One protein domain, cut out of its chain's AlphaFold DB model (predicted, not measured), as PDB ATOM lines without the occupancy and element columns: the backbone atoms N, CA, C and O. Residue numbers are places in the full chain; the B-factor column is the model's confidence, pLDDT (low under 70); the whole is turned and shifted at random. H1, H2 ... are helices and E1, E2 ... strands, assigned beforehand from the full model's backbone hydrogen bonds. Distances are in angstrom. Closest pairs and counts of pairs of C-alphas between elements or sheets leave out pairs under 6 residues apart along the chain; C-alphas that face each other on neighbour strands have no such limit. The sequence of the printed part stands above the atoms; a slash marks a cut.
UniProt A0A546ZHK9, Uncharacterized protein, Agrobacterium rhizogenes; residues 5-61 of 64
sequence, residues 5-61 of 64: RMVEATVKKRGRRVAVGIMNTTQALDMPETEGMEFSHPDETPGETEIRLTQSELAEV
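What this domain is: This is residues 5 to 61 of the 64 residues of an uncharacterized protein of Agrobacterium rhizogenes (UniProt A0A546ZHK9). A small twisted sheet, built of the long hairpin E1 and E2 with the short strand E3 beside E1, has two short helices, H1 and H2, over one face. A long loop, residues 41 to 54, leads from E3 to H2. The printed part has 57 residues, with E1, E2, H1, E3 and H2 along the chain; the sheet's order is E2, E1, E3, antiparallel throughout, and the class is mixed, helices and strands. It is compact, with a radius of gyration of the C-alphas of 10.1 A and spans of 29 by 24 by 17 A.

Where its parts are: E1, residues 6 to 13, begins at C-alpha 6 (170.423, 181.695, 152.094) and is 22.8 A long. E2, residues 16 to 24, is 23.4 A long and bends by 51 degrees at residue 21. E3 is residues 37 to 40, 10.6 A. H1 is residues 25 to 29, 6.2 A. H2, residues 55 to 61, is 10.2 A long and ends at C-alpha 61 (183.066, 181.853, 154.257).

How they stand to each other: E1 is the inner strand. It is antiparallel to E2 at 156 degrees, with N 9 and O 21 2.8 A apart, and to E3 at 146 degrees, with N 10 and O 38 2.8 A apart. The sheet is only just strongly twisted, its C-alphas up to 4.2 A off the best plane. H1 is on the sheet at a height of 8.6 A, only just over E1, with 3 C-alphas falling on it. E2, H1 and E3 form a split strand-helix-strand unit, two strands running the same way with E1 between them, and its crossover is right-handed. H2 is on the same face, over E3, and runs along the strands at 14 degrees to E3 on the local plane. H1 and H2 touch, closest at the C-alphas of Leu 29 and Gln 55, 6.3 A. In both helices every O i to N i+4 pair is within hydrogen-bond range.

The domain as a whole: The C-alphas farthest apart, of Arg 5 and Arg 14, are 29.2 A apart. The link from E3 to H2 is long; in it residues 52 to 53 pair antiparallel with residues 39 to 40 of E3. The printed part has no cut, and no printed residue is under 70 in pLDDT.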
ATOM      1  N   ARG A   5     172.645 177.873 150.484       88.69
ATOM      2  CA  ARG A   5     172.809 178.737 151.656       88.69
ATOM      3  C   ARG A   5     172.143 180.080 151.360       88.69
ATOM      4  O   ARG A   5     172.391 180.672 150.306       88.69
ATOM      5  N   MET A   6     171.235 180.487 152.239       94.31
ATOM      6  CA  MET A   6     170.423 181.695 152.094       94.31
ATOM      7  C   MET A   6     170.948 182.758 153.049       94.31
ATOM      8  O   MET A   6     171.345 182.438 154.162       94.31
ATOM      9  N   VAL A   7     170.919 184.011 152.615       95.75
ATOM     10  CA  VAL A   7     171.362 185.169 153.386       95.75
ATOM     11  C   VAL A   7     170.349 186.302 153.271       95.75
ATOM     12  O   VAL A   7     169.676 186.453 152.251       95.75
ATOM     13  N   GLU A   8     170.242 187.112 154.315       96.69
ATOM     14  CA  GLU A   8     169.561 188.403 154.293       96.69
ATOM     15  C   GLU A   8     170.573 189.492 153.928       96.69
ATOM     16  O   GLU A   8     171.591 189.633 154.600       96.69
ATOM     17  N   ALA A   9     170.279 190.280 152.896       95.69
ATOM     18  CA  ALA A   9     171.016 191.484 152.544       95.69
ATOM     19  C   ALA A   9     170.381 192.706 153.219       95.69
ATOM     20  O   ALA A   9     169.166 192.922 153.146       95.69
ATOM     21  N   THR A  10     171.203 193.547 153.840       95.31
ATOM     22  CA  THR A  10     170.774 194.774 154.519       95.31
ATOM     23  C   THR A  10     171.730 195.925 154.226       95.31
ATOM     24  O   THR A  10     172.926 195.703 154.103       95.31
ATOM     25  N   VAL A  11     171.231 197.158 154.126       93.94
ATOM     26  CA  VAL A  11     172.069 198.363 153.986       93.94
ATOM     27  C   VAL A  11     171.981 199.205 155.250       93.94
ATOM     28  O   VAL A  11     170.885 199.506 155.736       93.94
ATOM     29  N   LYS A  12     173.125 199.656 155.764       90.00
ATOM     30  CA  LYS A  12     173.196 200.640 156.845       90.00
ATOM     31  C   LYS A  12     173.135 202.058 156.276       90.00
ATOM     32  O   LYS A  12     174.103 202.578 155.737       90.00
ATOM     33  N   LYS A  13     171.993 202.730 156.442       88.00
ATOM     34  CA  LYS A  13     171.756 204.107 155.984       88.00
ATOM     35  C   LYS A  13     171.394 205.009 157.161       88.00
ATOM     36  O   LYS A  13     170.407 204.773 157.850       88.00
ATOM     37  N   ARG A  14     172.167 206.083 157.378       87.12
ATOM     38  CA  ARG A  14     171.936 207.075 158.458       87.12
ATOM     39  C   ARG A  14     171.765 206.428 159.844       87.12
ATOM     40  O   ARG A  14     170.852 206.763 160.591       87.12
ATOM     41  N   GLY A  15     172.608 205.440 160.148       84.50
ATOM     42  CA  GLY A  15     172.565 204.702 161.414       84.50
ATOM     43  C   GLY A  15     171.415 203.698 161.545       84.50
ATOM     44  O   GLY A  15     171.341 203.015 162.560       84.50
ATOM     45  N   ARG A  16     170.544 203.562 160.537       88.50
ATOM     46  CA  ARG A  16     169.472 202.561 160.508       88.50
ATOM     47  C   ARG A  16     169.799 201.465 159.510       88.50
ATOM     48  O   ARG A  16     170.265 201.743 158.407       88.50
ATOM     49  N   ARG A  17     169.524 200.224 159.895       90.00
ATOM     50  CA  ARG A  17     169.605 199.074 159.000       90.00
ATOM     51  C   ARG A  17     168.291 198.942 158.237       90.00
ATOM     52  O   ARG A  17     167.221 199.004 158.837       90.00
ATOM     53  N   VAL A  18     168.384 198.793 156.924       92.44
ATOM     54  CA  VAL A  18     167.243 198.611 156.026       92.44
ATOM     55  C   VAL A  18     167.402 197.266 155.334       92.44
ATOM     56  O   VAL A  18     168.433 197.025 154.707       92.44
ATOM     57  N   ALA A  19     166.401 196.396 155.461       93.38
ATOM     58  CA  ALA A  19     166.384 195.123 154.752       93.38
ATOM     59  C   ALA A  19     166.231 195.362 153.246       93.38
ATOM     60  O   ALA A  19     165.355 196.116 152.817       93.38
ATOM     61  N   VAL A  20     167.095 194.726 152.457       93.62
ATOM     62  CA  VAL A  20     167.027 194.728 150.991       93.62
ATOM     63  C   VAL A  20     166.308 193.478 150.499       93.62
ATOM     64  O   VAL A  20     165.456 193.573 149.620       93.62
ATOM     65  N   GLY A  21     166.600 192.317 151.092       94.44
ATOM     66  CA  GLY A  21     165.898 191.073 150.784       94.44
ATOM     67  C   GLY A  21     166.674 189.821 151.178       94.44
ATOM     68  O   GLY A  21     167.828 189.897 151.587       94.44
ATOM     69  N   ILE A  22     166.029 188.661 151.031       95.06
ATOM     70  CA  ILE A  22     166.639 187.345 151.250       95.06
ATOM     71  C   ILE A  22     166.998 186.734 149.895       95.06
ATOM     72  O   ILE A  22     166.178 186.716 148.977       95.06
ATOM     73  N   MET A  23     168.215 186.216 149.771       94.75
ATOM     74  CA  MET A  23     168.747 185.648 148.532       94.75
ATOM     75  C   MET A  23     169.760 184.542 148.828       94.75
ATOM     76  O   MET A  23     170.136 184.337 149.976       94.75
ATOM     77  N   ASN A  24     170.186 183.787 147.818       95.56
ATOM     78  CA  ASN A  24     171.261 182.811 148.022       95.56
ATOM     79  C   ASN A  24     172.648 183.477 147.979       95.56
ATOM     80  O   ASN A  24     172.794 184.597 147.491       95.56
ATOM     81  N   THR A  25     173.674 182.767 148.448       94.69
ATOM     82  CA  THR A  25     175.051 183.286 148.495       94.69
ATOM     83  C   THR A  25     175.607 183.694 147.132       94.69
ATOM     84  O   THR A  25     176.360 184.654 147.064       94.69
ATOM     85  N   THR A  26     175.231 183.025 146.037       94.69
ATOM     86  CA  THR A  26     175.654 183.425 144.684       94.69
ATOM     87  C   THR A  26     175.057 184.778 144.305       94.69
ATOM     88  O   THR A  26     175.785 185.677 143.916       94.69
ATOM     89  N   GLN A  27     173.750 184.959 144.515       95.31
ATOM     90  CA  GLN A  27     173.077 186.235 144.252       95.31
ATOM     91  C   GLN A  27     173.651 187.377 145.094       95.31
ATOM     92  O   GLN A  27     173.802 188.477 144.580       95.31
ATOM     93  N   ALA A  28     173.978 187.112 146.362       95.12
ATOM     94  CA  ALA A  28     174.594 188.091 147.253       95.12
ATOM     95  C   ALA A  28     175.989 188.524 146.774       95.12
ATOM     96  O   ALA A  28     176.320 189.703 146.840       95.12
ATOM     97  N   LEU A  29     176.790 187.586 146.257       94.31
ATOM     98  CA  LEU A  29     178.110 187.881 145.700       94.31
ATOM     99  C   LEU A  29     178.050 188.594 144.346       94.31
ATOM    100  O   LEU A  29     178.953 189.368 144.051       94.31
ATOM    101  N   ASP A  30     176.982 188.390 143.577       95.06
ATOM    102  CA  ASP A  30     176.741 189.084 142.308       95.06
ATOM    103  C   ASP A  30     176.138 190.495 142.492       95.06
ATOM    104  O   ASP A  30     175.961 191.227 141.514       95.06
ATOM    105  N   MET A  31     175.792 190.901 143.723       92.44
ATOM    106  CA  MET A  31     175.279 192.249 143.983       92.44
ATOM    107  C   MET A  31     176.354 193.317 143.731       92.44
ATOM    108  O   MET A  31     177.533 193.087 144.004       92.44
ATOM    109  N   PRO A  32     175.967 194.519 143.265       91.56
ATOM    110  CA  PRO A  32     176.902 195.628 143.162       91.56
ATOM    111  C   PRO A  32     177.414 196.023 144.549       91.56
ATOM    112  O   PRO A  32     176.617 196.244 145.469       91.56
ATOM    113  N   GLU A  33     178.734 196.170 144.673       86.31
ATOM    114  CA  GLU A  33     179.357 196.673 145.896       86.31
ATOM    115  C   GLU A  33     178.737 198.022 146.267       86.31
ATOM    116  O   GLU A  33     178.782 198.997 145.514       86.31
ATOM    117  N   THR A  34     178.102 198.058 147.433       87.38
ATOM    118  CA  THR A  34     177.401 199.233 147.941       87.38
ATOM    119  C   THR A  34     177.909 199.525 149.343       87.38
ATOM    120  O   THR A  34     177.978 198.631 150.188       87.38
ATOM    121  N   GLU A  35     178.256 200.782 149.613       89.12
ATOM    122  CA  GLU A  35     178.721 201.189 150.938       89.12
ATOM    123  C   GLU A  35     177.667 200.865 152.011       89.12
ATOM    124  O   GLU A  35     176.486 201.200 151.884       89.12
ATOM    125  N   GLY A  36     178.099 200.187 153.076       90.62
ATOM    126  CA  GLY A  36     177.224 199.777 154.174       90.62
ATOM    127  C   GLY A  36     176.310 198.588 153.864       90.62
ATOM    128  O   GLY A  36     175.392 198.342 154.647       90.62
ATOM    129  N   MET A  37     176.522 197.875 152.751       94.50
ATOM    130  CA  MET A  37     175.887 196.585 152.461       94.50
ATOM    131  C   MET A  37     176.459 195.494 153.378       94.50
ATOM    132  O   MET A  37     177.670 195.300 153.454       94.50
ATOM    133  N   GLU A  38     175.572 194.776 154.059       95.69
ATOM    134  CA  GLU A  38     175.872 193.682 154.982       95.69
ATOM    135  C   GLU A  38     174.984 192.474 154.658       95.69
ATOM    136  O   GLU A  38     173.815 192.636 154.293       95.69
ATOM    137  N   PHE A  39     175.510 191.273 154.877       95.81
ATOM    138  CA  PHE A  39     174.827 190.001 154.665       95.81
ATOM    139  C   PHE A  39     174.794 189.179 155.950       95.81
ATOM    140  O   PHE A  39     175.735 189.220 156.740       95.81
ATOM    141  N   SER A  40     173.728 188.416 156.172       96.06
ATOM    142  CA  SER A  40     173.695 187.440 157.263       96.06
ATOM    143  C   SER A  40     174.665 186.278 157.013       96.06
ATOM    144  O   SER A  40     174.970 185.957 155.863       96.06
ATOM    145  N   HIS A  41     175.116 185.605 158.075       94.38
ATOM    146  CA  HIS A  41     175.955 184.412 157.928       94.38
ATOM    147  C   HIS A  41     175.195 183.287 157.187       94.38
ATOM    148  O   HIS A  41     174.038 183.024 157.520       94.38
ATOM    149  N   PRO A  42     175.809 182.608 156.199       92.81
ATOM    150  CA  PRO A  42     175.120 181.644 155.331       92.81
ATOM    151  C   PRO A  42     174.757 180.311 156.007       92.81
ATOM    152  O   PRO A  42     173.929 179.567 155.479       92.81
ATOM    153  N   ASP A  43     175.371 180.015 157.154       90.88
ATOM    154  CA  ASP A  43     175.074 178.828 157.971       90.88
ATOM    155  C   ASP A  43     174.083 179.112 159.116       90.88
ATOM    156  O   ASP A  43     173.732 178.204 159.868       90.88
ATOM    157  N   GLU A  44     173.604 180.352 159.239       89.06
ATOM    158  CA  GLU A  44     172.582 180.740 160.214       89.06
ATOM    159  C   GLU A  44     171.249 181.071 159.534       89.06
ATOM    160  O   GLU A  44     171.168 181.225 158.314       89.06
ATOM    161  N   THR A  45     170.175 181.170 160.321       86.38
ATOM    162  CA  THR A  45     168.853 181.530 159.800       86.38
ATOM    163  C   THR A  45     168.795 183.038 159.499       86.38
ATOM    164  O   THR A  45     168.971 183.854 160.414       86.38
ATOM    165  N   PRO A  46     168.511 183.453 158.247       83.62
ATOM    166  CA  PRO A  46     168.311 184.860 157.906       83.62
ATOM    167  C   PRO A  46     167.201 185.497 158.752       83.62
ATOM    168  O   PRO A  46     166.144 184.898 158.937       83.62
ATOM    169  N   GLY A  47     167.435 186.710 159.253       82.19
ATOM    170  CA  GLY A  47     166.500 187.426 160.129       82.19
ATOM    171  C   GLY A  47     166.562 187.046 161.616       82.19
ATOM    172  O   GLY A  47     166.077 187.819 162.437       82.19
ATOM    173  N   GLU A  48     167.190 185.923 161.981       87.50
ATOM    174  CA  GLU A  48     167.401 185.525 163.388       87.50
ATOM    175  C   GLU A  48     168.831 185.806 163.863       87.50
ATOM    176  O   GLU A  48     169.063 186.042 165.046       87.50
ATOM    177  N   THR A  49     169.794 185.811 162.937       86.94
ATOM    178  CA  THR A  49     171.206 186.028 163.256       86.94
ATOM    179  C   THR A  49     171.584 187.498 163.405       86.94
ATOM    180  O   THR A  49     171.185 188.371 162.624       86.94
ATOM    181  N   GLU A  50     172.451 187.778 164.374       87.56
ATOM    182  CA  GLU A  50     173.122 189.070 164.511       87.56
ATOM    183  C   GLU A  50     174.470 189.122 163.780       87.56
ATOM    184  O   GLU A  50     175.014 190.214 163.613       87.56
ATOM    185  N   ILE A  51     174.982 187.990 163.276       92.06
ATOM    186  CA  ILE A  51     176.246 187.941 162.537       92.06
ATOM    187  C   ILE A  51     176.057 188.606 161.179       92.06
ATOM    188  O   ILE A  51     175.188 188.221 160.389       92.06
ATOM    189  N   ARG A  52     176.891 189.613 160.912       92.81
ATOM    190  CA  ARG A  52     176.893 190.370 159.663       92.81
ATOM    191  C   ARG A  52     178.258 190.316 159.021       92.81
ATOM    192  O   ARG A  52     179.263 190.538 159.686       92.81
ATOM    193  N   LEU A  53     178.245 190.033 157.730       95.12
ATOM    194  CA  LEU A  53     179.413 189.918 156.884       95.12
ATOM    195  C   LEU A  53     179.341 190.991 155.804       95.12
ATOM    196  O   LEU A  53     178.286 191.243 155.219       95.12
ATOM    197  N   THR A  54     180.475 191.597 155.504       95.31
ATOM    198  CA  THR A  54     180.690 192.299 154.239       95.31
ATOM    199  C   THR A  54     180.619 191.316 153.067       95.31
ATOM    200  O   THR A  54     180.695 190.098 153.242       95.31
ATOM    201  N   GLN A  55     180.506 191.833 151.842       94.62
ATOM    202  CA  GLN A  55     180.527 190.995 150.637       94.62
ATOM    203  C   GLN A  55     181.828 190.181 150.524       94.62
ATOM    204  O   GLN A  55     181.792 189.013 150.143       94.62
ATOM    205  N   SER A  56     182.965 190.764 150.918       94.00
ATOM    206  CA  SER A  56     184.264 190.085 150.926       94.00
ATOM    207  C   SER A  56     184.331 188.975 151.977       94.00
ATOM    208  O   SER A  56     184.758 187.870 151.665       94.00
ATOM    209  N   GLU A  57     183.862 189.219 153.203       95.62
ATOM    210  CA  GLU A  57     183.805 188.180 154.244       95.62
ATOM    211  C   GLU A  57     182.840 187.055 153.865       95.62
ATOM    212  O   GLU A  57     183.151 185.882 154.071       95.62
ATOM    213  N   LEU A  58     181.700 187.394 153.247       95.19
ATOM    214  CA  LEU A  58     180.782 186.403 152.697       95.19
ATOM    215  C   LEU A  58     181.492 185.528 151.658       95.19
ATOM    216  O   LEU A  58     181.342 184.310 151.696       95.19
ATOM    217  N   ALA A  59     182.281 186.127 150.761       94.25
ATOM    218  CA  ALA A  59     183.045 185.395 149.757       94.25
ATOM    219  C   ALA A  59     184.022 184.401 150.397       94.25
ATOM    220  O   ALA A  59     184.114 183.272 149.928       94.25
ATOM    221  N   GLU A  60     184.704 184.786 151.479       94.94
ATOM    222  CA  GLU A  60     185.624 183.907 152.208       94.94
ATOM    223  C   GLU A  60     184.909 182.718 152.863       94.94
ATOM    224  O   GLU A  60     185.345 181.582 152.689       94.94
ATOM    225  N   VAL A  61     183.787 182.940 153.560       92.38
ATOM    226  CA  VAL A  61     183.066 181.853 154.257       92.38
ATOM    227  C   VAL A  61     182.338 180.900 153.307       92.38
ATOM    228  O   VAL A  61     181.966 179.790 153.701       92.38
TER     229      VAL A  61